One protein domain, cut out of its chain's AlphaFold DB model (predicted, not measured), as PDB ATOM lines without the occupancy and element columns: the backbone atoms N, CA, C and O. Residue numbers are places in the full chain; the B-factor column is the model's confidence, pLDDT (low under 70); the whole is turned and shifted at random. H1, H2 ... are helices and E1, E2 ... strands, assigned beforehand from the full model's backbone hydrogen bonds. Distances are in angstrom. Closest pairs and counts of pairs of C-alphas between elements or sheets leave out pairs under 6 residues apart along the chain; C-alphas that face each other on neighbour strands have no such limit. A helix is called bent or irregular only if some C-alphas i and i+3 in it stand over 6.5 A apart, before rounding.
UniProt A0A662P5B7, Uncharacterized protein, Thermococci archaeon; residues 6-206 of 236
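AT A GLANCE: This is residues 6 to 206 of the 236 residues of an uncharacterized protein of Thermococci archaeon (UniProt A0A662P5B7). A small three-stranded sheet, E1, E2 and E3, forms one side of a body of helices, and the long helical hairpin of H6 and H7 forms the side far from it. H1 and H5 make the middle of the helical part; H6 and H7 pack on them on one side, and the shorter H2 and H4 on the side turned to the sheet, where H4 grazes it. The printed part has 201 residues with seven named helices and three named strands, in the order E1, H1, H2, E2, H3, H4, E3, H5, H6, H7, and its class is mostly helix. The sheet is mixed, in the order E2, E1, E3. The whole is compact, with a radius of gyration of the C-alphas of 16.5 A, and rounded, spanning 44 by 40 by 32 A.

HOW THE PARTS SIT: In the sheet, E1, residues 6 to 11, is the inner strand. It is parallel to the edge strand E3, residues 94 to 101, at 27 degrees, with N 7 and O 95 at 2.9 A and N 99 and O 9 at 2.8 A, within hydrogen-bond range. E1 is antiparallel to the other edge strand, E2, residues 59 to 61, at 175 degrees, with N 60 and O 6 at 2.8 A. H4, residues 77 to 88, is only just on the sheet, with 5 pairs of C-alphas within 10 A, and only grazes it with residues 78 to 86. H3, residues 63 to 66, is close to H4 but not clearly touching: the closest C-alphas, of Val 65 and Gly 88, are 7.7 A apart. H4 touches H5, residues 115 to 135, with residues 79 to 83 alone, at a shallow tilt of 16 degrees, the same way; the closest C-alphas, of Gly 80 and Thr 126, are 6.7 A apart. H5 and H1, residues 21 to 38, are the hubs, touching four helices each. They touch each other at a shallow tilt of 28 degrees, closest at the C-alphas of Val 22 and Ser 120, 6.6 A. H1 forms a helical hairpin with H2, residues 43 to 49, closest at the C-alphas of Leu 31 and Leu 45, 6.5 A. H6, residues 141 to 168, touches H1 with residues 146 to 159 alone, at a steep tilt of 49 degrees; the C-alphas of Ala 33 and Tyr 151 come closest, 5.1 A. H7, residues 175 to 198, forms a helical hairpin with H6 at a shallow tilt of 26 degrees, closest at the C-alphas of Lys 148 and Ala 186, 5.8 A. H7 also touches H5 at a steep tilt of 49 degrees, closest at the C-alphas of Gly 121 and Ala 192, 5.1 A. H5 and H6 are apart. Every O i to N i+4 pair is within hydrogen-bond range in H2, H4, H5 and H6; in H1 it is 11 of 14 and in H7 19 of 20, while H3 is too short for such a pair.

IN THESE COORDINATES: E1 begins at C-alpha 6, (-53.661, 29.942, 151.629), and is 16.8 A long; E3 is 21.9 A. H6 is the longest helix, 40.3 A, from C-alpha 141 at (-18.983, 25.955, 160.974). H7 measures 35.3 A and ends at C-alpha 198, (-22.675, 34.057, 167.524). H5 is 29.5 A long, H1 24.6 A and H4 16.4 A. H1 is only just irregular: C-alphas 25 and 28 are 6.7 A apart.

THE WHOLE: The two C-alphas farthest apart, of Asp 64 and His 176, are 47.1 A apart. The printed part has no cut. The link from E3 to H5, residues 102 to 114, is long. The mean pLDDT of the printed part is 92.5; residues 73, 75 and 203 are under 70.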
ATOM      1  N   ASN A   6     -53.875  30.006 153.070       97.12
ATOM      2  CA  ASN A   6     -53.661  29.942 151.629       97.12
ATOM      3  C   ASN A   6     -52.455  30.797 151.250       97.12
ATOM      4  O   ASN A   6     -52.436  31.990 151.549       97.12
ATOM      5  N   LYS A   7     -51.490  30.225 150.532       97.06
ATOM      6  CA  LYS A   7     -50.366  30.975 149.959       97.06
ATOM      7  C   LYS A   7     -50.648  31.285 148.491       97.06
ATOM      8  O   LYS A   7     -50.724  30.382 147.657       97.06
ATOM      9  N   GLY A   8     -50.783  32.563 148.166       96.50
ATOM     10  CA  GLY A   8     -50.831  33.019 146.783       96.50
ATOM     11  C   GLY A   8     -49.452  32.907 146.143       96.50
ATOM     12  O   GLY A   8     -48.443  33.216 146.776       96.50
ATOM     13  N   TYR A   9     -49.375  32.465 144.895       94.88
ATOM     14  CA  TYR A   9     -48.128  32.448 144.134       94.88
ATOM     15  C   TYR A   9     -48.356  32.902 142.695       94.88
ATOM     16  O   TYR A   9     -49.473  32.871 142.203       94.88
ATOM     17  N   TYR A  10     -47.298  33.325 142.014       92.69
ATOM     18  CA  TYR A  10     -47.367  33.813 140.636       92.69
ATOM     19  C   TYR A  10     -46.046  33.588 139.920       92.69
ATOM     20  O   TYR A  10     -44.967  33.597 140.524       92.69
ATOM     21  N   ALA A  11     -46.128  33.472 138.600       90.00
ATOM     22  CA  ALA A  11     -44.967  33.554 137.741       90.00
ATOM     23  C   ALA A  11     -44.366  34.969 137.810       90.00
ATOM     24  O   ALA A  11     -45.014  35.968 137.491       90.00
ATOM     25  N   ARG A  12     -43.097  35.051 138.220       88.62
ATOM     26  CA  ARG A  12     -42.319  36.299 138.266       88.62
ATOM     27  C   ARG A  12     -41.634  36.536 136.921       88.62
ATOM     28  O   ARG A  12     -40.457  36.207 136.764       88.62
ATOM     29  N   ILE A  13     -42.390  37.065 135.965       89.19
ATOM     30  CA  ILE A  13     -41.939  37.383 134.604       89.19
ATOM     31  C   ILE A  13     -42.296  38.840 134.314       89.19
ATOM     32  O   ILE A  13     -43.436  39.240 134.527       89.19
ATOM     33  N   GLY A  14     -41.341  39.607 133.798       86.12
ATOM     34  CA  GLY A  14     -41.541  40.986 133.349       86.12
ATOM     35  C   GLY A  14     -40.401  41.391 132.420       86.12
ATOM     36  O   GLY A  14     -39.356  40.743 132.441       86.12
ATOM     37  N   ALA A  15     -40.602  42.403 131.573       86.38
ATOM     38  CA  ALA A  15     -39.602  42.857 130.594       86.38
ATOM     39  C   ALA A  15     -38.899  41.701 129.838       86.38
ATOM     40  O   ALA A  15     -37.678  41.688 129.704       86.38
ATOM     41  N   ASN A  16     -39.676  40.697 129.418       90.12
ATOM     42  CA  ASN A  16     -39.204  39.476 128.759       90.12
ATOM     43  C   ASN A  16     -38.155  38.644 129.536       90.12
ATOM     44  O   ASN A  16     -37.431  37.856 128.943       90.12
ATOM     45  N   THR A  17     -38.052  38.769 130.864       90.94
ATOM     46  CA  THR A  17     -37.049  38.049 131.668       90.94
ATOM     47  C   THR A  17     -37.626  37.398 132.932       90.94
ATOM     48  O   THR A  17     -38.740  37.691 133.373       90.94
ATOM     49  N   LEU A  18     -36.853  36.482 133.529       91.50
ATOM     50  CA  LEU A  18     -37.198  35.774 134.765       91.50
ATOM     51  C   LEU A  18     -36.742  36.545 136.012       91.50
ATOM     52  O   LEU A  18     -35.546  36.717 136.267       91.50
ATOM     53  N   TYR A  19     -37.678  36.863 136.901       91.62
ATOM     54  CA  TYR A  19     -37.401  37.474 138.202       91.62
ATOM     55  C   TYR A  19     -37.462  36.465 139.355       91.62
ATOM     56  O   TYR A  19     -37.502  35.254 139.153       91.62
ATOM     57  N   GLY A  20     -37.365  36.946 140.599       91.56
ATOM     58  CA  GLY A  20     -37.378  36.078 141.784       91.56
ATOM     59  C   GLY A  20     -36.054  35.355 142.047       91.56
ATOM     60  O   GLY A  20     -36.065  34.232 142.540       91.56
ATOM     61  N   ARG A  21     -34.909  35.985 141.741       94.31
ATOM     62  CA  ARG A  21     -33.562  35.401 141.924       94.31
ATOM     63  C   ARG A  21     -33.324  34.819 143.319       94.31
ATOM     64  O   ARG A  21     -32.716  33.766 143.416       94.31
ATOM     65  N   VAL A  22     -33.824  35.445 144.388       95.38
ATOM     66  CA  VAL A  22     -33.682  34.892 145.750       95.38
ATOM     67  C   VAL A  22     -34.442  33.571 145.885       95.38
ATOM     68  O   VAL A  22     -33.880  32.592 146.354       95.38
ATOM     69  N   THR A  23     -35.678  33.474 145.395       94.69
ATOM     70  CA  THR A  23     -36.419  32.202 145.387       94.69
ATOM     71  C   THR A  23     -35.738  31.156 144.503       94.69
ATOM     72  O   THR A  23     -35.457  30.052 144.962       94.69
ATOM     73  N   ARG A  24     -35.447  31.523 143.247       95.62
ATOM     74  CA  ARG A  24     -34.939  30.627 142.197       95.62
ATOM     75  C   ARG A  24     -33.525  30.121 142.463       95.62
ATOM     76  O   ARG A  24     -33.237  28.956 142.226       95.62
ATOM     77  N   LEU A  25     -32.637  31.017 142.882       97.31
ATOM     78  CA  LEU A  25     -31.199  30.764 142.931       97.31
ATOM     79  C   LEU A  25     -30.660  30.629 144.347       97.31
ATOM     80  O   LEU A  25     -29.565  30.104 144.487       97.31
ATOM     81  N   PHE A  26     -31.395  31.075 145.372       98.06
ATOM     82  CA  PHE A  26     -30.982  30.924 146.765       98.06
ATOM     83  C   PHE A  26     -31.861  29.934 147.527       98.06
ATOM     84  O   PHE A  26     -31.397  28.850 147.853       98.06
ATOM     85  N   VAL A  27     -33.132  30.264 147.771       97.56
ATOM     86  CA  VAL A  27     -34.003  29.495 148.677       97.56
ATOM     87  C   VAL A  27     -34.259  28.079 148.182       97.56
ATOM     88  O   VAL A  27     -34.023  27.145 148.938       97.56
ATOM     89  N   GLN A  28     -34.702  27.885 146.937       97.00
ATOM     90  CA  GLN A  28     -34.971  26.531 146.436       97.00
ATOM     91  C   GLN A  28     -33.702  25.652 146.423       97.00
ATOM     92  O   GLN A  28     -33.747  24.565 147.002       97.00
ATOM     93  N   PRO A  29     -32.549  26.104 145.880       98.19
ATOM     94  CA  PRO A  29     -31.309  25.332 145.970       98.19
ATOM     95  C   PRO A  29     -30.821  25.096 147.404       98.19
ATOM     96  O   PRO A  29     -30.248  24.049 147.686       98.19
ATOM     97  N   LEU A  30     -31.025  26.052 148.316       98.38
ATOM     98  CA  LEU A  30     -30.618  25.933 149.717       98.38
ATOM     99  C   LEU A  30     -31.470  24.909 150.471       98.38
ATOM    100  O   LEU A  30     -30.922  24.103 151.217       98.38
ATOM    101  N   LEU A  31     -32.790  24.917 150.269       97.75
ATOM    102  CA  LEU A  31     -33.684  23.918 150.855       97.75
ATOM    103  C   LEU A  31     -33.330  22.511 150.362       97.75
ATOM    104  O   LEU A  31     -33.277  21.582 151.161       97.75
ATOM    105  N   GLU A  32     -33.019  22.366 149.073       97.62
ATOM    106  CA  GLU A  32     -32.524  21.106 148.515       97.62
ATOM    107  C   GLU A  32     -31.182  20.699 149.147       97.62
ATOM    108  O   GLU A  32     -31.018  19.558 149.563       97.62
ATOM    109  N   ALA A  33     -30.246  21.642 149.309       98.19
ATOM    110  CA  ALA A  33     -28.959  21.381 149.952       98.19
ATOM    111  C   ALA A  33     -29.111  20.925 151.408       98.19
ATOM    112  O   ALA A  33     -28.370  20.059 151.873       98.19
ATOM    113  N   PHE A  34     -30.071  21.498 152.134       97.94
ATOM    114  CA  PHE A  34     -30.403  21.076 153.488       97.94
ATOM    115  C   PHE A  34     -30.977  19.660 153.522       97.94
ATOM    116  O   PHE A  34     -30.542  18.861 154.352       97.94
ATOM    117  N   VAL A  35     -31.888  19.330 152.604       96.69
ATOM    118  CA  VAL A  35     -32.443  17.976 152.487       96.69
ATOM    119  C   VAL A  35     -31.358  16.963 152.125       96.69
ATOM    120  O   VAL A  35     -31.248  15.944 152.798       96.69
ATOM    121  N   GLU A  36     -30.494  17.249 151.152       96.31
ATOM    122  CA  GLU A  36     -29.379  16.355 150.813       96.31
ATOM    123  C   GLU A  36     -28.399  16.169 151.983       96.31
ATOM    124  O   GLU A  36     -27.857  15.083 152.179       96.31
ATOM    125  N   LYS A  37     -28.162  17.222 152.779       96.00
ATOM    126  CA  LYS A  37     -27.224  17.170 153.907       96.00
ATOM    127  C   LYS A  37     -27.781  16.427 155.125       96.00
ATOM    128  O   LYS A  37     -27.000  15.811 155.848       96.00
ATOM    129  N   MET A  38     -29.080  16.543 155.394       94.38
ATOM    130  CA  MET A  38     -29.694  16.089 156.651       94.38
ATOM    131  C   MET A  38     -30.706  14.943 156.480       94.38
ATOM    132  O   MET A  38     -31.107  14.324 157.468       94.38
ATOM    133  N   GLY A  39     -31.081  14.637 155.239       90.12
ATOM    134  CA  GLY A  39     -32.055  13.619 154.863       90.12
ATOM    135  C   GLY A  39     -33.492  14.142 154.770       90.12
ATOM    136  O   GLY A  39     -33.864  15.147 155.375       90.12
ATOM    137  N   GLU A  40     -34.336  13.402 154.047       90.44
ATOM    138  CA  GLU A  40     -35.749  13.751 153.810       90.44
ATOM    139  C   GLU A  40     -36.652  13.607 155.040       90.44
ATOM    140  O   GLU A  40     -37.803  14.027 155.017       90.44
ATOM    141  N   ARG A  41     -36.150  13.047 156.145       89.69
ATOM    142  CA  ARG A  41     -36.925  12.876 157.385       89.69
ATOM    143  C   ARG A  41     -37.303  14.194 158.067       89.69
ATOM    144  O   ARG A  41     -38.167  14.197 158.936       89.69
ATOM    145  N   ILE A  42     -36.663  15.306 157.698       92.25
ATOM    146  CA  ILE A  42     -36.984  16.626 158.245       92.25
ATOM    147  C   ILE A  42     -38.228  17.167 157.533       92.25
ATOM    148  O   ILE A  42     -38.149  17.843 156.505       92.25
ATOM    149  N   THR A  43     -39.395  16.878 158.103       93.25
ATOM    150  CA  THR A  43     -40.711  17.228 157.545       93.25
ATOM    151  C   THR A  43     -40.898  18.729 157.337       93.25
ATOM    152  O   THR A  43     -41.524  19.124 156.357       93.25
ATOM    153  N   PHE A  44     -40.288  19.566 158.180       93.44
ATOM    154  CA  PHE A  44     -40.288  21.021 158.014       93.44
ATOM    155  C   PHE A  44     -39.677  21.468 156.673       93.44
ATOM    156  O   PHE A  44     -40.228  22.328 155.982       93.44
ATOM    157  N   LEU A  45     -38.572  20.849 156.241       94.75
ATOM    158  CA  LEU A  45     -37.948  21.173 154.955       94.75
ATOM    159  C   LEU A  45     -38.806  20.721 153.776       94.75
ATOM    160  O   LEU A  45     -38.922  21.451 152.793       94.75
ATOM    161  N   ASN A  46     -39.436  19.550 153.880       93.69
ATOM    162  CA  ASN A  46     -40.355  19.064 152.850       93.69
ATOM    163  C   ASN A  46     -41.582  19.970 152.730       93.69
ATOM    164  O   ASN A  46     -41.999  20.301 151.620       93.69
ATOM    165  N   TYR A  47     -42.108  20.430 153.865       95.69
ATOM    166  CA  TYR A  47     -43.169  21.422 153.909       95.69
ATOM    167  C   TYR A  47     -42.760  22.707 153.174       95.69
ATOM    168  O   TYR A  47     -43.459  23.116 152.248       95.69
ATOM    169  N   LEU A  48     -41.600  23.300 153.482       95.81
ATOM    170  CA  LEU A  48     -41.135  24.510 152.791       95.81
ATOM    171  C   LEU A  48     -40.898  24.289 151.287       95.81
ATOM    172  O   LEU A  48     -41.260  25.149 150.483       95.81
ATOM    173  N   ARG A  49     -40.332  23.139 150.892       94.56
ATOM    174  CA  ARG A  49     -40.107  22.768 149.479       94.56
ATOM    175  C   ARG A  49     -41.405  22.588 148.694       94.56
ATOM    176  O   ARG A  49     -41.392  22.743 147.476       94.56
ATOM    177  N   SER A  50     -42.517  22.285 149.367       94.94
ATOM    178  CA  SER A  50     -43.820  22.126 148.711       94.94
ATOM    179  C   SER A  50     -44.404  23.449 148.192       94.94
ATOM    180  O   SER A  50     -45.271  23.440 147.312       94.94
ATOM    181  N   PHE A  51     -43.919  24.596 148.684       96.12
ATOM    182  CA  PHE A  51     -44.354  25.902 148.198       96.12
ATOM    183  C   PHE A  51     -43.644  26.283 146.902       96.12
ATOM    184  O   PHE A  51     -42.416  26.331 146.836       96.12
ATOM    185  N   ARG A  52     -44.417  26.648 145.873       93.12
ATOM    186  CA  ARG A  52     -43.848  27.077 144.580       93.12
ATOM    187  C   ARG A  52     -43.062  28.383 144.718       93.12
ATOM    188  O   ARG A  52     -41.958  28.509 144.188       93.12
ATOM    189  N   TYR A  53     -43.621  29.334 145.468       93.62
ATOM    190  CA  TYR A  53     -43.015  30.630 145.770       93.62
ATOM    191  C   TYR A  53     -43.127  30.926 147.273       93.62
ATOM    192  O   TYR A  53     -43.994  31.690 147.683       93.62
ATOM    193  N   PRO A  54     -42.251  30.360 148.123       93.75
ATOM    194  CA  PRO A  54     -42.333  30.562 149.574       93.75
ATOM    195  C   PRO A  54     -42.194  32.039 149.986       93.75
ATOM    196  O   PRO A  54     -42.745  32.450 151.003       93.75
ATOM    197  N   LEU A  55     -41.519  32.850 149.162       93.25
ATOM    198  CA  LEU A  55     -41.289  34.284 149.381       93.25
ATOM    199  C   LEU A  55     -42.320  35.207 148.694       93.25
ATOM    200  O   LEU A  55     -42.017  36.376 148.447       93.25
ATOM    201  N   SER A  56     -43.489  34.709 148.276       91.94
ATOM    202  CA  SER A  56     -44.590  35.605 147.882       91.94
ATOM    203  C   SER A  56     -45.164  36.310 149.115       91.94
ATOM    204  O   SER A  56     -45.242  35.713 150.188       91.94
ATOM    205  N   GLY A  57     -45.551  37.578 148.977       91.25
ATOM    206  CA  GLY A  57     -46.157  38.350 150.070       91.25
ATOM    207  C   GLY A  57     -47.663  38.103 150.203       91.25
ATOM    208  O   GLY A  57     -48.278  38.466 151.195       91.25
ATOM    209  N   GLU A  58     -48.256  37.468 149.200       93.56
ATOM    210  CA  GLU A  58     -49.681  37.272 149.036       93.56
ATOM    211  C   GLU A  58     -50.110  35.983 149.741       93.56
ATOM    212  O   GLU A  58     -49.710  34.877 149.370       93.56
ATOM    213  N   PHE A  59     -50.936  36.114 150.775       95.25
ATOM    214  CA  PHE A  59     -51.523  34.987 151.488       95.25
ATOM    215  C   PHE A  59     -52.860  35.386 152.116       95.25
ATOM    216  O   PHE A  59     -53.164  36.567 152.269       95.25
ATOM    217  N   ALA A  60     -53.651  34.388 152.491       95.75
ATOM    218  CA  ALA A  60     -54.828  34.551 153.328       95.75
ATOM    219  C   ALA A  60     -54.722  33.607 154.525       95.75
ATOM    220  O   ALA A  60     -54.242  32.479 154.398       95.75
ATOM    221  N   ILE A  61     -55.172  34.068 155.685       95.12
ATOM    222  CA  ILE A  61     -55.159  33.312 156.935       95.12
ATOM    223  C   ILE A  61     -56.457  33.596 157.683       95.12
ATOM    224  O   ILE A  61     -56.950  34.727 157.656       95.12
ATOM    225  N   LYS A  62     -57.040  32.583 158.328       95.25
ATOM    226  CA  LYS A  62     -58.179  32.824 159.216       95.25
ATOM    227  C   LYS A  62     -57.732  33.610 160.448       95.25
ATOM    228  O   LYS A  62     -56.613  33.452 160.933       95.25
ATOM    229  N   SER A  63     -58.612  34.480 160.931       91.94
ATOM    230  CA  SER A  63     -58.307  35.404 162.023       91.94
ATOM    231  C   SER A  63     -57.935  34.685 163.316       91.94
ATOM    232  O   SER A  63     -57.018  35.127 163.992       91.94
ATOM    233  N   ASP A  64     -58.590  33.568 163.632       90.94
ATOM    234  CA  ASP A  64     -58.296  32.726 164.794       90.94
ATOM    235  C   ASP A  64     -56.873  32.150 164.764       90.94
ATOM    236  O   ASP A  64     -56.159  32.247 165.758       90.94
ATOM    237  N   VAL A  65     -56.421  31.644 163.612       92.25
ATOM    238  CA  VAL A  65     -55.037  31.177 163.421       92.25
ATOM    239  C   VAL A  65     -54.055  32.347 163.503       92.25
ATOM    240  O   VAL A  65     -53.007  32.243 164.136       92.25
ATOM    241  N   ALA A  66     -54.400  33.490 162.904       91.19
ATOM    242  CA  ALA A  66     -53.542  34.673 162.899       91.19
ATOM    243  C   ALA A  66     -53.246  35.224 164.304       91.19
ATOM    244  O   ALA A  66     -52.238  35.907 164.481       91.19
ATOM    245  N   LEU A  67     -54.088  34.934 165.305       90.25
ATOM    246  CA  LEU A  67     -53.852  35.371 166.683       90.25
ATOM    247  C   LEU A  67     -52.645  34.696 167.337       90.25
ATOM    248  O   LEU A  67     -52.016  35.305 168.207       90.25
ATOM    249  N   ASP A  68     -52.329  33.470 166.926       87.94
ATOM    250  CA  ASP A  68     -51.272  32.664 167.541       87.94
ATOM    251  C   ASP A  68     -49.923  32.770 166.811       87.94
ATOM    252  O   ASP A  68     -48.870  32.558 167.408       87.94
ATOM    253  N   VAL A  69     -49.934  33.178 165.538       86.00
ATOM    254  CA  VAL A  69     -48.731  33.311 164.703       86.00
ATOM    255  C   VAL A  69     -47.775  34.383 165.253       86.00
ATOM    256  O   VAL A  69     -48.114  35.568 165.315       86.00
ATOM    257  N   GLY A  70     -46.545  33.984 165.598       80.69
ATOM    258  CA  GLY A  70     -45.455  34.891 165.968       80.69
ATOM    259  C   GLY A  70     -44.659  35.369 164.751       80.69
ATOM    260  O   GLY A  70     -43.881  34.619 164.167       80.69
ATOM    261  N   ILE A  71     -44.808  36.630 164.353       74.12
ATOM    262  CA  ILE A  71     -44.202  37.127 163.109       74.12
ATOM    263  C   ILE A  71     -42.726  37.547 163.321       74.12
ATOM    264  O   ILE A  71     -42.444  38.385 164.183       74.12
ATOM    265  N   PRO A  72     -41.749  37.044 162.534       71.00
ATOM    266  CA  PRO A  72     -40.382  37.566 162.572       71.00
ATOM    267  C   PRO A  72     -40.319  39.017 162.078       71.00
ATOM    268  O   PRO A  72     -40.969  39.378 161.101       71.00
ATOM    269  N   ALA A  73     -39.485  39.841 162.711       66.44
ATOM    270  CA  ALA A  73     -39.390  41.274 162.412       66.44
ATOM    271  C   ALA A  73     -38.461  41.635 161.227       66.44
ATOM    272  O   ALA A  73     -38.218  42.816 160.985       66.44
ATOM    273  N   ASP A  74     -37.882  40.658 160.519       70.62
ATOM    274  CA  ASP A  74     -36.895  40.881 159.451       70.62
ATOM    275  C   ASP A  74     -37.328  40.316 158.083       70.62
ATOM    276  O   ASP A  74     -38.452  39.863 157.902       70.62
ATOM    277  N   TRP A  75     -36.431  40.345 157.088       69.19
ATOM    278  CA  TRP A  75     -36.678  39.802 155.739       69.19
ATOM    279  C   TRP A  75     -36.861  38.274 155.703       69.19
ATOM    280  O   TRP A  75     -37.040  37.698 154.632       69.19
ATOM    281  N   GLY A  76     -36.788  37.604 156.855       75.75
ATOM    282  CA  GLY A  76     -37.254  36.238 157.026       75.75
ATOM    283  C   GLY A  76     -38.761  36.136 157.261       75.75
ATOM    284  O   GLY A  76     -39.221  35.027 157.509       75.75
ATOM    285  N   LEU A  77     -39.510  37.242 157.191       87.19
ATOM    286  CA  LEU A  77     -40.956  37.322 157.406       87.19
ATOM    287  C   LEU A  77     -41.725  36.183 156.735       87.19
ATOM    288  O   LEU A  77     -42.430  35.441 157.412       87.19
ATOM    289  N   GLU A  78     -41.581  36.009 155.421       91.25
ATOM    290  CA  GLU A  78     -42.367  35.020 154.683       91.25
ATOM    291  C   GLU A  78     -41.996  33.588 155.081       91.25
ATOM    292  O   GLU A  78     -42.870  32.728 155.163       91.25
ATOM    293  N   ILE A  79     -40.715  33.326 155.358       92.12
ATOM    294  CA  ILE A  79     -40.252  32.006 155.806       92.12
ATOM    295  C   ILE A  79     -40.718  31.718 157.227       92.12
ATOM    296  O   ILE A  79     -41.186  30.614 157.494       92.12
ATOM    297  N   GLY A  80     -40.608  32.687 158.131       90.88
ATOM    298  CA  GLY A  80     -41.051  32.497 159.501       90.88
ATOM    299  C   GLY A  80     -42.563  32.401 159.602       90.88
ATOM    300  O   GLY A  80     -43.035  31.523 160.302       90.88
ATOM    301  N   LEU A  81     -43.332  33.159 158.812       92.31
ATOM    302  CA  LEU A  81     -44.779  32.954 158.699       92.31
ATOM    303  C   LEU A  81     -45.101  31.506 158.307       92.31
ATOM    304  O   LEU A  81     -45.929  30.865 158.948       92.31
ATOM    305  N   LEU A  82     -44.440  30.972 157.274       94.62
ATOM    306  CA  LEU A  82     -44.646  29.581 156.872       94.62
ATOM    307  C   LEU A  82     -44.262  28.605 157.991       94.62
ATOM    308  O   LEU A  82     -44.945  27.595 158.150       94.62
ATOM    309  N   ALA A  83     -43.215  28.898 158.760       92.44
ATOM    310  CA  ALA A  83     -42.777  28.072 159.877       92.44
ATOM    311  C   ALA A  83     -43.725  28.123 161.089       92.44
ATOM    312  O   ALA A  83     -44.014  27.085 161.676       92.44
ATOM    313  N   GLU A  84     -44.293  29.282 161.414       91.56
ATOM    314  CA  GLU A  84     -45.345  29.393 162.432       91.56
ATOM    315  C   GLU A  84     -46.610  28.641 162.010       91.56
ATOM    316  O   GLU A  84     -47.192  27.898 162.798       91.56
ATOM    317  N   VAL A  85     -47.005  28.773 160.739       94.06
ATOM    318  CA  VAL A  85     -48.124  28.010 160.174       94.06
ATOM    319  C   VAL A  85     -47.832  26.511 160.245       94.06
ATOM    320  O   VAL A  85     -48.713  25.747 160.615       94.06
ATOM    321  N   TYR A  86     -46.603  26.076 159.962       93.75
ATOM    322  CA  TYR A  86     -46.206  24.674 160.098       93.75
ATOM    323  C   TYR A  86     -46.368  24.149 161.533       93.75
ATOM    324  O   TYR A  86     -46.788  23.008 161.716       93.75
ATOM    325  N   ARG A  87     -46.074  24.977 162.543       91.00
ATOM    326  CA  ARG A  87     -46.193  24.600 163.957       91.00
ATOM    327  C   ARG A  87     -47.651  24.485 164.414       91.00
ATOM    328  O   ARG A  87     -47.986  23.573 165.164       91.00
ATOM    329  N   GLY A  88     -48.507  25.409 163.972       90.25
ATOM    330  CA  GLY A  88     -49.890  25.526 164.454       90.25
ATOM    331  C   GLY A  88     -50.963  24.898 163.560       90.25
ATOM    332  O   GLY A  88     -52.085  24.675 164.012       90.25
ATOM    333  N   VAL A  89     -50.661  24.614 162.290       93.75
ATOM    334  CA  VAL A  89     -51.660  24.220 161.287       93.75
ATOM    335  C   VAL A  89     -51.279  22.905 160.617       93.75
ATOM    336  O   VAL A  89     -50.224  22.757 160.005       93.75
ATOM    337  N   SER A  90     -52.202  21.941 160.651       94.50
ATOM    338  CA  SER A  90     -52.047  20.700 159.892       94.50
ATOM    339  C   SER A  90     -52.005  20.980 158.386       94.50
ATOM    340  O   SER A  90     -52.868  21.682 157.860       94.50
ATOM    341  N   ILE A  91     -51.067  20.347 157.675       93.94
ATOM    342  CA  ILE A  91     -50.852  20.506 156.223       93.94
ATOM    343  C   ILE A  91     -52.141  20.306 155.403       93.94
ATOM    344  O   ILE A  91     -52.325  20.966 154.385       93.94
ATOM    345  N   LYS A  92     -53.084  19.472 155.868       95.31
ATOM    346  CA  LYS A  92     -54.391  19.257 155.210       95.31
ATOM    347  C   LYS A  92     -55.280  20.509 155.140       95.31
ATOM    348  O   LYS A  92     -56.210  20.546 154.343       95.31
ATOM    349  N   HIS A  93     -55.005  21.513 155.972       96.75
ATOM    350  CA  HIS A  93     -55.719  22.791 156.022       96.75
ATOM    351  C   HIS A  93     -54.941  23.935 155.353       96.75
ATOM    352  O   HIS A  93     -55.324  25.099 155.486       96.75
ATOM    353  N   ILE A  94     -53.877  23.608 154.616       97.12
ATOM    354  CA  ILE A  94     -53.034  24.558 153.893       97.12
ATOM    355  C   ILE A  94     -53.222  24.357 152.390       97.12
ATOM    356  O   ILE A  94     -53.136  23.236 151.891       97.12
ATOM    357  N   CYS A  95     -53.448  25.443 151.656       96.81
ATOM    358  CA  CYS A  95     -53.507  25.416 150.197       96.81
ATOM    359  C   CYS A  95     -52.631  26.496 149.551       96.81
ATOM    360  O   CYS A  95     -52.051  27.360 150.215       96.81
ATOM    361  N   GLN A  96     -52.489  26.396 148.229       97.44
ATOM    362  CA  GLN A  96     -51.793  27.372 147.400       97.44
ATOM    363  C   GLN A  96     -52.686  27.758 146.224       97.44
ATOM    364  O   GLN A  96     -53.321  26.888 145.629       97.44
ATOM    365  N   THR A  97     -52.699  29.039 145.866       96.88
ATOM    366  CA  THR A  97     -53.494  29.559 144.746       96.88
ATOM    367  C   THR A  97     -52.586  30.234 143.728       96.88
ATOM    368  O   THR A  97     -51.778  31.086 144.096       96.88
ATOM    369  N   ASP A  98     -52.734  29.863 142.455       96.00
ATOM    370  CA  ASP A  98     -52.074  30.551 141.347       96.00
ATOM    371  C   ASP A  98     -52.773  31.886 141.072       96.00
ATOM    372  O   ASP A  98     -53.972  31.925 140.803       96.00
ATOM    373  N   LEU A  99     -52.017  32.973 141.151       95.06
ATOM    374  CA  LEU A  99     -52.467  34.338 140.894       95.06
ATOM    375  C   LEU A  99     -52.042  34.826 139.499       95.06
ATOM    376  O   LEU A  99     -52.215  35.997 139.170       95.06
ATOM    377  N   GLY A 100     -51.473  33.950 138.665       92.31
ATOM    378  CA  GLY A 100     -51.066  34.255 137.301       92.31
ATOM    379  C   GLY A 100     -49.675  34.882 137.224       92.31
ATOM    380  O   GLY A 100     -48.676  34.275 137.618       92.31
ATOM    381  N   LYS A 101     -49.585  36.085 136.647       84.19
ATOM    382  CA  LYS A 101     -48.322  36.808 136.424       84.19
ATOM    383  C   LYS A 101     -48.307  38.088 137.242       84.19
ATOM    384  O   LYS A 101     -49.300  38.805 137.281       84.19
ATOM    385  N   TYR A 102     -47.161  38.394 137.837       79.75
ATOM    386  CA  TYR A 102     -46.980  39.621 138.602       79.75
ATOM    387  C   TYR A 102     -45.610  40.231 138.329       79.75
ATOM    388  O   TYR A 102     -44.577  39.561 138.460       79.75
ATOM    389  N   ASP A 103     -45.621  41.515 137.981       76.50
ATOM    390  CA  ASP A 103     -44.432  42.347 137.857       76.50
ATOM    391  C   ASP A 103     -44.306  43.212 139.120       76.50
ATOM    392  O   ASP A 103     -45.255  43.890 139.510       76.50
ATOM    393  N   HIS A 104     -43.159  43.156 139.799       72.94
ATOM    394  CA  HIS A 104     -42.938  43.883 141.054       72.94
ATOM    395  C   HIS A 104     -41.642  44.674 141.015       72.94
ATOM    396  O   HIS A 104     -40.768  44.464 140.182       72.94
ATOM    397  N   LYS A 105     -41.470  45.558 141.999       72.38
ATOM    398  CA  LYS A 105     -40.263  46.373 142.131       72.38
ATOM    399  C   LYS A 105     -38.994  45.515 142.181       72.38
ATOM    400  O   LYS A 105     -38.733  44.793 143.144       72.38
ATOM    401  N   HIS A 106     -38.158  45.662 141.160       77.38
ATOM    402  CA  HIS A 106     -36.915  44.917 141.029       77.38
ATOM    403  C   HIS A 106     -35.821  45.461 141.943       77.38
ATOM    404  O   HIS A 106     -35.398  46.609 141.832       77.38
ATOM    405  N   GLN A 107     -35.318  44.604 142.828       79.06
ATOM    406  CA  GLN A 107     -34.184  44.923 143.689       79.06
ATOM    407  C   GLN A 107     -32.853  44.590 143.000       79.06
ATOM    408  O   GLN A 107     -32.694  43.559 142.327       79.06
ATOM    409  N   HIS A 108     -31.861  45.457 143.195       87.25
ATOM    410  CA  HIS A 108     -30.488  45.181 142.783       87.25
ATOM    411  C   HIS A 108     -29.886  44.063 143.638       87.25
ATOM    412  O   HIS A 108     -30.294  43.825 144.776       87.25
ATOM    413  N   ILE A 109     -28.865  43.395 143.099       89.00
ATOM    414  CA  ILE A 109     -28.140  42.335 143.813       89.00
ATOM    415  C   ILE A 109     -27.609  42.819 145.177       89.00
ATOM    416  O   ILE A 109     -27.643  42.062 146.142       89.00
ATOM    417  N   GLY A 110     -27.227  44.099 145.275       89.25
ATOM    418  CA  GLY A 110     -26.855  44.749 146.529       89.25
ATOM    419  C   GLY A 110     -25.520  44.260 147.076       89.25
ATOM    420  O   GLY A 110     -24.627  43.971 146.288       89.25
ATOM    421  N   ASP A 111     -25.379  44.192 148.394       88.31
ATOM    422  CA  ASP A 111     -24.208  43.732 149.151       88.31
ATOM    423  C   ASP A 111     -24.672  43.151 150.510       88.31
ATOM    424  O   ASP A 111     -25.863  42.916 150.713       88.31
ATOM    425  N   LEU A 112     -23.763  42.874 151.450       84.56
ATOM    426  CA  LEU A 112     -24.132  42.309 152.760       84.56
ATOM    427  C   LEU A 112     -25.048  43.221 153.602       84.56
ATOM    428  O   LEU A 112     -25.655  42.745 154.561       84.56
ATOM    429  N   ASN A 113     -25.167  44.502 153.245       85.88
ATOM    430  CA  ASN A 113     -25.948  45.513 153.953       85.88
ATOM    431  C   ASN A 113     -27.214  45.955 153.195       85.88
ATOM    432  O   ASN A 113     -28.057  46.631 153.782       85.88
ATOM    433  N   ARG A 114     -27.404  45.573 151.924       88.06
ATOM    434  CA  ARG A 114     -28.593  45.953 151.132       88.06
ATOM    435  C   ARG A 114     -28.880  44.998 149.979       88.06
ATOM    436  O   ARG A 114     -28.004  44.273 149.527       88.06
ATOM    437  N   GLY A 115     -30.096  45.061 149.440       91.50
ATOM    438  CA  GLY A 115     -30.504  44.288 148.264       91.50
ATOM    439  C   GLY A 115     -30.577  42.780 148.516       91.50
ATOM    440  O   GLY A 115     -30.706  42.326 149.654       91.50
ATOM    441  N   LEU A 116     -30.516  42.002 147.433       93.00
ATOM    442  CA  LEU A 116     -30.778  40.559 147.484       93.00
ATOM    443  C   LEU A 116     -29.773  39.791 148.354       93.00
ATOM    444  O   LEU A 116     -30.148  38.812 148.984       93.00
ATOM    445  N   VAL A 117     -28.509  40.222 148.403       94.19
ATOM    446  CA  VAL A 117     -27.466  39.570 149.215       94.19
ATOM    447  C   VAL A 117     -27.787  39.665 150.712       94.19
ATOM    448  O   VAL A 117     -27.754  38.644 151.398       94.19
ATOM    449  N   LYS A 118     -28.169  40.849 151.212       93.38
ATOM    450  CA  LYS A 118     -28.659  40.996 152.592       93.38
ATOM    451  C   LYS A 118     -29.920  40.164 152.836       93.38
ATOM    452  O   LYS A 118     -29.977  39.450 153.832       93.38
ATOM    453  N   MET A 119     -30.894  40.221 151.921       93.12
ATOM    454  CA  MET A 119     -32.152  39.469 152.035       93.12
ATOM    455  C   MET A 119     -31.898  37.962 152.188       93.12
ATOM    456  O   MET A 119     -32.431  37.337 153.099       93.12
ATOM    457  N   SER A 120     -31.024  37.384 151.358       95.94
ATOM    458  CA  SER A 120     -30.617  35.977 151.463       95.94
ATOM    459  C   SER A 120     -29.979  35.651 152.819       95.94
ATOM    460  O   SER A 120     -30.217  34.583 153.378       95.94
ATOM    461  N   GLY A 121     -29.193  36.573 153.383       95.06
ATOM    462  CA  GLY A 121     -28.579  36.391 154.699       95.06
ATOM    463  C   GLY A 121     -29.602  36.387 155.829       95.06
ATOM    464  O   GLY A 121     -29.500  35.579 156.748       95.06
ATOM    465  N   ASP A 122     -30.603  37.258 155.751       92.75
ATOM    466  CA  ASP A 122     -31.706  37.311 156.711       92.75
ATOM    467  C   ASP A 122     -32.555  36.031 156.629       92.75
ATOM    468  O   ASP A 122     -32.742  35.358 157.640       92.75
ATOM    469  N   ILE A 123     -32.922  35.605 155.414       94.75
ATOM    470  CA  ILE A 123     -33.637  34.343 155.171       94.75
ATOM    471  C   ILE A 123     -32.872  33.141 155.731       94.75
ATOM    472  O   ILE A 123     -33.468  32.295 156.396       94.75
ATOM    473  N   LEU A 124     -31.561  33.050 155.486       96.38
ATOM    474  CA  LEU A 124     -30.763  31.936 155.994       96.38
ATOM    475  C   LEU A 124     -30.771  31.888 157.520       96.38
ATOM    476  O   LEU A 124     -30.948  30.814 158.081       96.38
ATOM    477  N   ARG A 125     -30.595  33.026 158.200       94.31
ATOM    478  CA  ARG A 125     -30.617  33.064 159.672       94.31
ATOM    479  C   ARG A 125     -31.966  32.609 160.220       94.31
ATOM    480  O   ARG A 125     -31.992  31.894 161.216       94.31
ATOM    481  N   THR A 126     -33.058  32.971 159.553       92.50
ATOM    482  CA  THR A 126     -34.403  32.503 159.908       92.50
ATOM    483  C   THR A 126     -34.558  31.003 159.666       92.50
ATOM    484  O   THR A 126     -34.997  30.296 160.564       92.50
ATOM    485  N   LEU A 127     -34.111  30.473 158.524       94.69
ATOM    486  CA  LEU A 127     -34.125  29.024 158.271       94.69
ATOM    487  C   LEU A 127     -33.307  28.243 159.306       94.69
ATOM    488  O   LEU A 127     -33.776  27.228 159.808       94.69
ATOM    489  N   LEU A 128     -32.100  28.712 159.640       95.44
ATOM    490  CA  LEU A 128     -31.234  28.064 160.629       95.44
ATOM    491  C   LEU A 128     -31.871  28.053 162.021       95.44
ATOM    492  O   LEU A 128     -31.829  27.025 162.686       95.44
ATOM    493  N   ARG A 129     -32.510  29.159 162.421       92.12
ATOM    494  CA  ARG A 129     -33.287  29.254 163.663       92.12
ATOM    495  C   ARG A 129     -34.359  28.172 163.734       92.12
ATOM    496  O   ARG A 129     -34.331  27.368 164.656       92.12
ATOM    497  N   TYR A 130     -35.243  28.110 162.740       91.00
ATOM    498  CA  TYR A 130     -36.331  27.130 162.735       91.00
ATOM    499  C   TYR A 130     -35.826  25.689 162.592       91.00
ATOM    500  O   TYR A 130     -36.415  24.778 163.156       91.00
ATOM    501  N   LEU A 131     -34.706  25.454 161.902       93.81
ATOM    502  CA  LEU A 131     -34.068  24.134 161.890       93.81
ATOM    503  C   LEU A 131     -33.540  23.726 163.271       93.81
ATOM    504  O   LEU A 131     -33.626  22.556 163.635       93.81
ATOM    505  N   THR A 132     -33.001  24.664 164.048       93.75
ATOM    506  CA  THR A 132     -32.587  24.397 165.430       93.75
ATOM    507  C   THR A 132     -33.797  24.209 166.353       93.75
ATOM    508  O   THR A 132     -33.797  23.282 167.157       93.75
ATOM    509  N   GLU A 133     -34.831  25.042 166.227       89.38
ATOM    510  CA  GLU A 133     -36.024  25.012 167.087       89.38
ATOM    511  C   GLU A 133     -36.912  23.783 166.817       89.38
ATOM    512  O   GLU A 133     -37.259  23.071 167.754       89.38
ATOM    513  N   GLU A 134     -37.227  23.494 165.550       87.19
ATOM    514  CA  GLU A 134     -38.209  22.467 165.160       87.19
ATOM    515  C   GLU A 134     -37.575  21.106 164.836       87.19
ATOM    516  O   GLU A 134     -38.221  20.068 164.954       87.19
ATOM    517  N   ALA A 135     -36.322  21.095 164.370       89.38
ATOM    518  CA  ALA A 135     -35.636  19.878 163.927       89.38
ATOM    519  C   ALA A 135     -34.383  19.545 164.753       89.38
ATOM    520  O   ALA A 135     -33.687  18.581 164.430       89.38
ATOM    521  N   HIS A 136     -34.100  20.322 165.806       91.94
ATOM    522  CA  HIS A 136     -32.973  20.124 166.725       91.94
ATOM    523  C   HIS A 136     -31.618  19.986 166.014       91.94
ATOM    524  O   HIS A 136     -30.767  19.186 166.398       91.94
ATOM    525  N   ILE A 137     -31.427  20.752 164.937       94.06
ATOM    526  CA  ILE A 137     -30.191  20.731 164.157       94.06
ATOM    527  C   ILE A 137     -29.139  21.648 164.783       94.06
ATOM    528  O   ILE A 137     -29.338  22.863 164.899       94.06
ATOM    529  N   ASP A 138     -27.974  21.068 165.073       94.19
ATOM    530  CA  ASP A 138     -26.782  21.799 165.496       94.19
ATOM    531  C   ASP A 138     -26.105  22.500 164.315       94.19
ATOM    532  O   ASP A 138     -25.530  21.880 163.408       94.19
ATOM    533  N   VAL A 139     -26.120  23.832 164.340       96.50
ATOM    534  CA  VAL A 139     -25.481  24.648 163.307       96.50
ATOM    535  C   VAL A 139     -24.028  24.908 163.683       96.50
ATOM    536  O   VAL A 139     -23.714  25.751 164.519       96.50
ATOM    537  N   THR A 140     -23.118  24.204 163.015       97.50
ATOM    538  CA  THR A 140     -21.668  24.333 163.218       97.50
ATOM    539  C   THR A 140     -20.969  24.938 161.993       97.50
ATOM    540  O   THR A 140     -21.490  24.874 160.874       97.50
ATOM    541  N   PRO A 141     -19.741  25.476 162.130       97.81
ATOM    542  CA  PRO A 141     -18.983  25.955 160.974       97.81
ATOM    543  C   PRO A 141     -18.728  24.871 159.911       97.81
ATOM    544  O   PRO A 141     -18.706  25.167 158.717       97.81
ATOM    545  N   SER A 142     -18.543  23.606 160.311       97.81
ATOM    546  CA  SER A 142     -18.365  22.481 159.379       97.81
ATOM    547  C   SER A 142     -19.664  22.125 158.649       97.81
ATOM    548  O   SER A 142     -19.627  21.829 157.447       97.81
ATOM    549  N   PHE A 143     -20.808  22.217 159.334       97.75
ATOM    550  CA  PHE A 143     -22.126  22.106 158.717       97.75
ATOM    551  C   PHE A 143     -22.320  23.182 157.641       97.75
ATOM    552  O   PHE A 143     -22.588  22.843 156.489       97.75
ATOM    553  N   LEU A 144     -22.074  24.456 157.968       98.31
ATOM    554  CA  LEU A 144     -22.212  25.575 157.025       98.31
ATOM    555  C   LEU A 144     -21.297  25.432 155.802       98.31
ATOM    556  O   LEU A 144     -21.746  25.638 154.673       98.31
ATOM    557  N   ARG A 145     -20.036  25.013 155.996       98.19
ATOM    558  CA  ARG A 145     -19.112  24.728 154.883       98.19
ATOM    559  C   ARG A 145     -19.641  23.626 153.969       98.19
ATOM    560  O   ARG A 145     -19.595  23.778 152.750       98.19
ATOM    561  N   SER A 146     -20.173  22.547 154.547       98.19
ATOM    562  CA  SER A 146     -20.772  21.450 153.778       98.19
ATOM    563  C   SER A 146     -21.972  21.943 152.965       98.19
ATOM    564  O   SER A 146     -22.026  21.724 151.757       98.19
ATOM    565  N   VAL A 147     -22.897  22.664 153.608       98.38
ATOM    566  CA  VAL A 147     -24.090  23.224 152.958       98.38
ATOM    567  C   VAL A 147     -23.703  24.183 151.838       98.38
ATOM    568  O   VAL A 147     -24.266  24.076 150.756       98.38
ATOM    569  N   LYS A 148     -22.707  25.061 152.028       98.50
ATOM    570  CA  LYS A 148     -22.219  25.966 150.972       98.50
ATOM    571  C   LYS A 148     -21.756  25.208 149.725       98.50
ATOM    572  O   LYS A 148     -22.089  25.612 148.611       98.50
ATOM    573  N   VAL A 149     -20.986  24.131 149.893       98.38
ATOM    574  CA  VAL A 149     -20.482  23.325 148.765       98.38
ATOM    575  C   VAL A 149     -21.633  22.633 148.033       98.38
ATOM    576  O   VAL A 149     -21.719  22.727 146.807       98.38
ATOM    577  N   ILE A 150     -22.542  22.001 148.780       98.62
ATOM    578  CA  ILE A 150     -23.722  21.321 148.231       98.62
ATOM    579  C   ILE A 150     -24.626  22.323 147.496       98.62
ATOM    580  O   ILE A 150     -24.962  22.122 146.330       98.62
ATOM    581  N   TYR A 151     -24.926  23.458 148.130       98.75
ATOM    582  CA  TYR A 151     -25.700  24.556 147.556       98.75
ATOM    583  C   TYR A 151     -25.118  25.034 146.225       98.75
ATOM    584  O   TYR A 151     -25.863  25.169 145.260       98.75
ATOM    585  N   ARG A 152     -23.798  25.257 146.125       98.44
ATOM    586  CA  ARG A 152     -23.174  25.715 144.868       98.44
ATOM    587  C   ARG A 152     -23.371  24.719 143.732       98.44
ATOM    588  O   ARG A 152     -23.612  25.140 142.603       98.44
ATOM    589  N   ARG A 153     -23.267  23.417 144.015       98.31
ATOM    590  CA  ARG A 153     -23.538  22.364 143.028       98.31
ATOM    591  C   ARG A 153     -24.993  22.433 142.566       98.31
ATOM    592  O   ARG A 153     -25.235  22.619 141.379       98.31
ATOM    593  N   ILE A 154     -25.936  22.379 143.506       98.56
ATOM    594  CA  ILE A 154     -27.373  22.371 143.209       98.56
ATOM    595  C   ILE A 154     -27.795  23.653 142.481       98.56
ATOM    596  O   ILE A 154     -28.523  23.606 141.495       98.56
ATOM    597  N   ALA A 155     -27.321  24.818 142.919       98.44
ATOM    598  CA  ALA A 155     -27.675  26.096 142.315       98.44
ATOM    599  C   ALA A 155     -27.252  26.180 140.835       98.44
ATOM    600  O   ALA A 155     -27.982  26.757 140.029       98.44
ATOM    601  N   ARG A 156     -26.135  25.551 140.438       97.81
ATOM    602  CA  ARG A 156     -25.745  25.436 139.017       97.81
ATOM    603  C   ARG A 156     -26.734  24.590 138.217       97.81
ATOM    604  O   ARG A 156     -27.074  24.961 137.092       97.81
ATOM    605  N   ASP A 157     -27.254  23.513 138.801       98.06
ATOM    606  CA  ASP A 157     -28.297  22.701 138.165       98.06
ATOM    607  C   ASP A 157     -29.600  23.493 138.008       98.06
ATOM    608  O   ASP A 157     -30.242  23.437 136.957       98.06
ATOM    609  N   TYR A 158     -29.966  24.304 139.004       98.00
ATOM    610  CA  TYR A 158     -31.103  25.222 138.903       98.00
ATOM    611  C   TYR A 158     -30.902  26.283 137.814       98.00
ATOM    612  O   TYR A 158     -31.835  26.548 137.058       98.00
ATOM    613  N   ILE A 159     -29.699  26.844 137.656       98.25
ATOM    614  CA  ILE A 159     -29.394  27.765 136.548       98.25
ATOM    615  C   ILE A 159     -29.630  27.084 135.198       98.25
ATOM    616  O   ILE A 159     -30.241  27.689 134.317       98.25
ATOM    617  N   LYS A 160     -29.198  25.826 135.035       97.62
ATOM    618  CA  LYS A 160     -29.447  25.050 133.810       97.62
ATOM    619  C   LYS A 160     -30.947  24.842 133.573       97.62
ATOM    620  O   LYS A 160     -31.412  25.071 132.460       97.62
ATOM    621  N   LYS A 161     -31.708  24.474 134.611       96.94
ATOM    622  CA  LYS A 161     -33.174  24.308 134.535       96.94
ATOM    623  C   LYS A 161     -33.871  25.605 134.112       96.94
ATOM    624  O   LYS A 161     -34.683  25.589 133.190       96.94
ATOM    625  N   TYR A 162     -33.531  26.731 134.739       97.00
ATOM    626  CA  TYR A 162     -34.130  28.026 134.410       97.00
ATOM    627  C   TYR A 162     -33.702  28.558 133.045       97.00
ATOM    628  O   TYR A 162     -34.514  29.190 132.378       97.00
ATOM    629  N   PHE A 163     -32.481  28.263 132.594       97.25
ATOM    630  CA  PHE A 163     -32.064  28.557 131.226       97.25
ATOM    631  C   PHE A 163     -32.930  27.803 130.210       97.25
ATOM    632  O   PHE A 163     -33.461  28.418 129.292       97.25
ATOM    633  N   SER A 164     -33.134  26.493 130.395       97.50
ATOM    634  CA  SER A 164     -34.024  25.706 129.531       97.50
ATOM    635  C   SER A 164     -35.464  26.226 129.554       97.50
ATOM    636  O   SER A 164     -36.072  26.365 128.495       97.50
ATOM    637  N   LEU A 165     -35.987  26.573 130.735       95.69
ATOM    638  CA  LEU A 165     -37.319  27.165 130.882       95.69
ATOM    639  C   LEU A 165     -37.429  28.501 130.145       95.69
ATOM    640  O   LEU A 165     -38.398  28.715 129.423       95.69
ATOM    641  N   ALA A 166     -36.441  29.384 130.298       96.00
ATOM    642  CA  ALA A 166     -36.429  30.676 129.630       96.00
ATOM    643  C   ALA A 166     -36.385  30.511 128.107       96.00
ATOM    644  O   ALA A 166     -37.219  31.079 127.415       96.00
ATOM    645  N   ARG A 167     -35.495  29.650 127.596       95.88
ATOM    646  CA  ARG A 167     -35.378  29.360 126.158       95.88
ATOM    647  C   ARG A 167     -36.659  28.785 125.561       95.88
ATOM    648  O   ARG A 167     -37.003  29.149 124.446       95.88
ATOM    649  N   PHE A 168     -37.354  27.908 126.282       96.75
ATOM    650  CA  PHE A 168     -38.624  27.344 125.819       96.75
ATOM    651  C   PHE A 168     -39.752  28.388 125.759       96.75
ATOM    652  O   PHE A 168     -40.646  28.272 124.931       96.75
ATOM    653  N   ASN A 169     -39.707  29.403 126.623       95.31
ATOM    654  CA  ASN A 169     -40.718  30.461 126.708       95.31
ATOM    655  C   ASN A 169     -40.283  31.770 126.021       95.31
ATOM    656  O   ASN A 169     -40.891  32.804 126.278       95.31
ATOM    657  N   ASP A 170     -39.227  31.731 125.202       95.88
ATOM    658  CA  ASP A 170     -38.647  32.889 124.502       95.88
ATOM    659  C   ASP A 170     -38.268  34.079 125.415       95.88
ATOM    660  O   ASP A 170     -38.365  35.250 125.054       95.88
ATOM    661  N   LEU A 171     -37.821  33.769 126.636       95.62
ATOM    662  CA  LEU A 171     -37.394  34.754 127.630       95.62
ATOM    663  C   LEU A 171     -35.879  34.984 127.596       95.62
ATOM    664  O   LEU A 171     -35.077  34.049 127.478       95.62
ATOM    665  N   ASP A 172     -35.484  36.228 127.849       94.81
ATOM    666  CA  ASP A 172     -34.099  36.644 128.014       94.81
ATOM    667  C   ASP A 172     -33.505  36.107 129.320       94.81
ATOM    668  O   ASP A 172     -33.996  36.367 130.428       94.81
ATOM    669  N   TYR A 173     -32.387  35.385 129.197       95.62
ATOM    670  CA  TYR A 173     -31.704  34.764 130.328       95.62
ATOM    671  C   TYR A 173     -30.183  34.871 130.225       95.62
ATOM    672  O   TYR A 173     -29.529  34.168 129.454       95.62
ATOM    673  N   ASN A 174     -29.590  35.717 131.069       95.06
ATOM    674  CA  ASN A 174     -28.141  35.865 131.146       95.06
ATOM    675  C   ASN A 174     -27.547  34.864 132.146       95.06
ATOM    676  O   ASN A 174     -27.482  35.127 133.347       95.06
ATOM    677  N   ARG A 175     -27.068  33.724 131.638       95.12
ATOM    678  CA  ARG A 175     -26.485  32.657 132.462       95.12
ATOM    679  C   ARG A 175     -25.292  33.125 133.301       95.12
ATOM    680  O   ARG A 175     -25.238  32.806 134.483       95.12
ATOM    681  N   HIS A 176     -24.382  33.905 132.719       95.50
ATOM    682  CA  HIS A 176     -23.199  34.402 133.427       95.50
ATOM    683  C   HIS A 176     -23.587  35.251 134.644       95.50
ATOM    684  O   HIS A 176     -23.087  35.035 135.745       95.50
ATOM    685  N   LYS A 177     -24.556  36.160 134.481       95.44
ATOM    686  CA  LYS A 177     -25.075  37.000 135.568       95.44
ATOM    687  C   LYS A 177     -25.697  36.176 136.699       95.44
ATOM    688  O   LYS A 177     -25.549  36.534 137.870       95.44
ATOM    689  N   GLU A 178     -26.397  35.097 136.362       96.94
ATOM    690  CA  GLU A 178     -27.012  34.204 137.348       96.94
ATOM    691  C   GLU A 178     -25.947  33.366 138.075       96.94
ATOM    692  O   GLU A 178     -26.011  33.234 139.297       96.94
ATOM    693  N   GLU A 179     -24.908  32.902 137.374       97.12
ATOM    694  CA  GLU A 179     -23.752  32.226 137.982       97.12
ATOM    695  C   GLU A 179     -22.998  33.160 138.941       97.12
ATOM    696  O   GLU A 179     -22.791  32.809 140.103       97.12
ATOM    697  N   SER A 180     -22.688  34.394 138.525       96.38
ATOM    698  CA  SER A 180     -22.079  35.397 139.414       96.38
ATOM    699  C   SER A 180     -22.961  35.715 140.625       96.38
ATOM    700  O   SER A 180     -22.457  35.961 141.718       96.38
ATOM    701  N   THR A 181     -24.287  35.704 140.460       96.44
ATOM    702  CA  THR A 181     -25.241  35.908 141.561       96.44
ATOM    703  C   THR A 181     -25.189  34.756 142.567       96.44
ATOM    704  O   THR A 181     -25.132  35.005 143.772       96.44
ATOM    705  N   VAL A 182     -25.152  33.508 142.092       97.75
ATOM    706  CA  VAL A 182     -25.039  32.315 142.946       97.75
ATOM    707  C   VAL A 182     -23.743  32.313 143.747       97.75
ATOM    708  O   VAL A 182     -23.781  31.988 144.932       97.75
ATOM    709  N   GLU A 183     -22.621  32.716 143.151       96.25
ATOM    710  CA  GLU A 183     -21.343  32.810 143.866       96.25
ATOM    711  C   GLU A 183     -21.419  33.807 145.031       96.25
ATOM    712  O   GLU A 183     -21.001  33.509 146.149       96.25
ATOM    713  N   ARG A 184     -22.080  34.951 144.828       96.31
ATOM    714  CA  ARG A 184     -22.306  35.927 145.904       96.31
ATOM    715  C   ARG A 184     -23.219  35.390 147.000       96.31
ATOM    716  O   ARG A 184     -22.949  35.606 148.178       96.31
ATOM    717  N   PHE A 185     -24.284  34.683 146.636       97.75
ATOM    718  CA  PHE A 185     -25.157  34.024 147.605       97.75
ATOM    719  C   PHE A 185     -24.457  32.887 148.363       97.75
ATOM    720  O   PHE A 185     -24.742  32.675 149.537       97.75
ATOM    721  N   ALA A 186     -23.509  32.185 147.743       97.44
ATOM    722  CA  ALA A 186     -22.732  31.159 148.426       97.44
ATOM    723  C   ALA A 186     -21.862  31.754 149.545       97.44
ATOM    724  O   ALA A 186     -21.717  31.138 150.599       97.44
ATOM    725  N   GLU A 187     -21.312  32.957 149.353       95.75
ATOM    726  CA  GLU A 187     -20.574  33.659 150.411       95.75
ATOM    727  C   GLU A 187     -21.469  34.081 151.580       95.75
ATOM    728  O   GLU A 187     -21.062  34.000 152.741       95.75
ATOM    729  N   VAL A 188     -22.726  34.433 151.296       96.06
ATOM    730  CA  VAL A 188     -23.720  34.749 152.332       96.06
ATOM    731  C   VAL A 188     -23.921  33.582 153.298       96.06
ATOM    732  O   VAL A 188     -24.117  33.833 154.485       96.06
ATOM    733  N   ILE A 189     -23.815  32.328 152.838       98.00
ATOM    734  CA  ILE A 189     -24.014  31.149 153.696       98.00
ATOM    735  C   ILE A 189     -23.044  31.136 154.877       98.00
ATOM    736  O   ILE A 189     -23.459  30.907 156.014       98.00
ATOM    737  N   MET A 190     -21.771  31.442 154.626       97.06
ATOM    738  CA  MET A 190     -20.769  31.505 155.690       97.06
ATOM    739  C   MET A 190     -20.989  32.729 156.572       97.06
ATOM    740  O   MET A 190     -21.123  32.594 157.783       97.06
ATOM    741  N   VAL A 191     -21.099  33.915 155.969       96.62
ATOM    742  CA  VAL A 191     -21.173  35.177 156.720       96.62
ATOM    743  C   VAL A 191     -22.417  35.241 157.609       96.62
ATOM    744  O   VAL A 191     -22.338  35.618 158.778       96.62
ATOM    745  N   ALA A 192     -23.587  34.895 157.073       95.88
ATOM    746  CA  ALA A 192     -24.833  34.931 157.830       95.88
ATOM    747  C   ALA A 192     -24.941  33.756 158.812       95.88
ATOM    748  O   ALA A 192     -25.455  33.942 159.915       95.88
ATOM    749  N   GLY A 193     -24.400  32.585 158.462       96.81
ATOM    750  CA  GLY A 193     -24.329  31.441 159.366       96.81
ATOM    751  C   GLY A 193     -23.421  31.693 160.575       96.81
ATOM    752  O   GLY A 193     -23.808  31.398 161.699       96.81
ATOM    753  N   GLU A 194     -22.265  32.332 160.397       96.38
ATOM    754  CA  GLU A 194     -21.402  32.742 161.516       96.38
ATOM    755  C   GLU A 194     -22.081  33.769 162.426       96.38
ATOM    756  O   GLU A 194     -21.953  33.698 163.651       96.38
ATOM    757  N   LYS A 195     -22.839  34.711 161.849       95.12
ATOM    758  CA  LYS A 195     -23.664  35.643 162.632       95.12
ATOM    759  C   LYS A 195     -24.720  34.899 163.453       95.12
ATOM    760  O   LYS A 195     -24.917  35.253 164.611       95.12
ATOM    761  N   TYR A 196     -25.362  33.880 162.876       95.25
ATOM    762  CA  TYR A 196     -26.313  33.027 163.594       95.25
ATOM    763  C   TYR A 196     -25.640  32.266 164.741       95.25
ATOM    764  O   TYR A 196     -26.125  32.332 165.861       95.25
ATOM    765  N   ILE A 197     -24.486  31.634 164.507       96.12
ATOM    766  CA  ILE A 197     -23.746  30.907 165.555       96.12
ATOM    767  C   ILE A 197     -23.409  31.828 166.739       96.12
ATOM    768  O   ILE A 197     -23.545  31.429 167.891       96.12
ATOM    769  N   LYS A 198     -22.996  33.075 166.471       95.12
ATOM    770  CA  LYS A 198     -22.675  34.057 167.524       95.12
ATOM    771  C   LYS A 198     -23.910  34.567 168.268       95.12
ATOM    772  O   LYS A 198     -23.825  34.862 169.455       95.12
ATOM    773  N   LYS A 199     -25.030  34.737 167.565       91.81
ATOM    774  CA  LYS A 199     -26.288  35.242 168.123       91.81
ATOM    775  C   LYS A 199     -27.467  34.476 167.506       91.81
ATOM    776  O   LYS A 199     -28.068  34.959 166.539       91.81
ATOM    777  N   PRO A 200     -27.802  33.293 168.053       85.75
ATOM    778  CA  PRO A 200     -28.842  32.445 167.484       85.75
ATOM    779  C   PRO A 200     -30.229  33.012 167.761       85.75
ATOM    780  O   PRO A 200     -31.136  32.796 166.971       85.75
ATOM    781  N   THR A 201     -30.407  33.806 168.821       80.56
ATOM    782  CA  THR A 201     -31.672  34.465 169.172       80.56
ATOM    783  C   THR A 201     -31.884  35.770 168.395       80.56
ATOM    784  O   THR A 201     -30.961  36.549 168.148       80.56
ATOM    785  N   GLY A 202     -33.121  36.006 167.966       71.06
ATOM    786  CA  GLY A 202     -33.550  37.188 167.224       71.06
ATOM    787  C   GLY A 202     -34.797  37.787 167.859       71.06
ATOM    788  O   GLY A 202     -35.493  37.115 168.616       71.06
ATOM    789  N   SER A 203     -35.069  39.054 167.564       69.06
ATOM    790  CA  SER A 203     -36.308  39.695 167.998       69.06
ATOM    791  C   SER A 203     -37.470  39.189 167.145       69.06
ATOM    792  O   SER A 203     -37.418  39.276 165.918       69.06
ATOM    793  N   GLN A 204     -38.511  38.682 167.793       72.19
ATOM    794  CA  GLN A 204     -39.784  38.339 167.161       72.19
ATOM    795  C   GLN A 204     -40.845  39.350 167.589       72.19
ATOM    796  O   GLN A 204     -40.821  39.840 168.723       72.19
ATOM    797  N   ILE A 205     -41.771  39.658 166.683       80.69
ATOM    798  CA  ILE A 205     -42.990  40.373 167.046       80.69
ATOM    799  C   ILE A 205     -43.832  39.388 167.869       80.69
ATOM    800  O   ILE A 205     -44.013  38.244 167.440       80.69
ATOM    801  N   PRO A 206     -44.306  39.775 169.065       83.44
ATOM    802  CA  PRO A 206     -45.146  38.900 169.869       83.44
ATOM    803  C   PRO A 206     -46.429  38.543 169.109       83.44
ATOM    804  O   PRO A 206     -46.973  39.381 168.389       83.44
TER     805      PRO A 206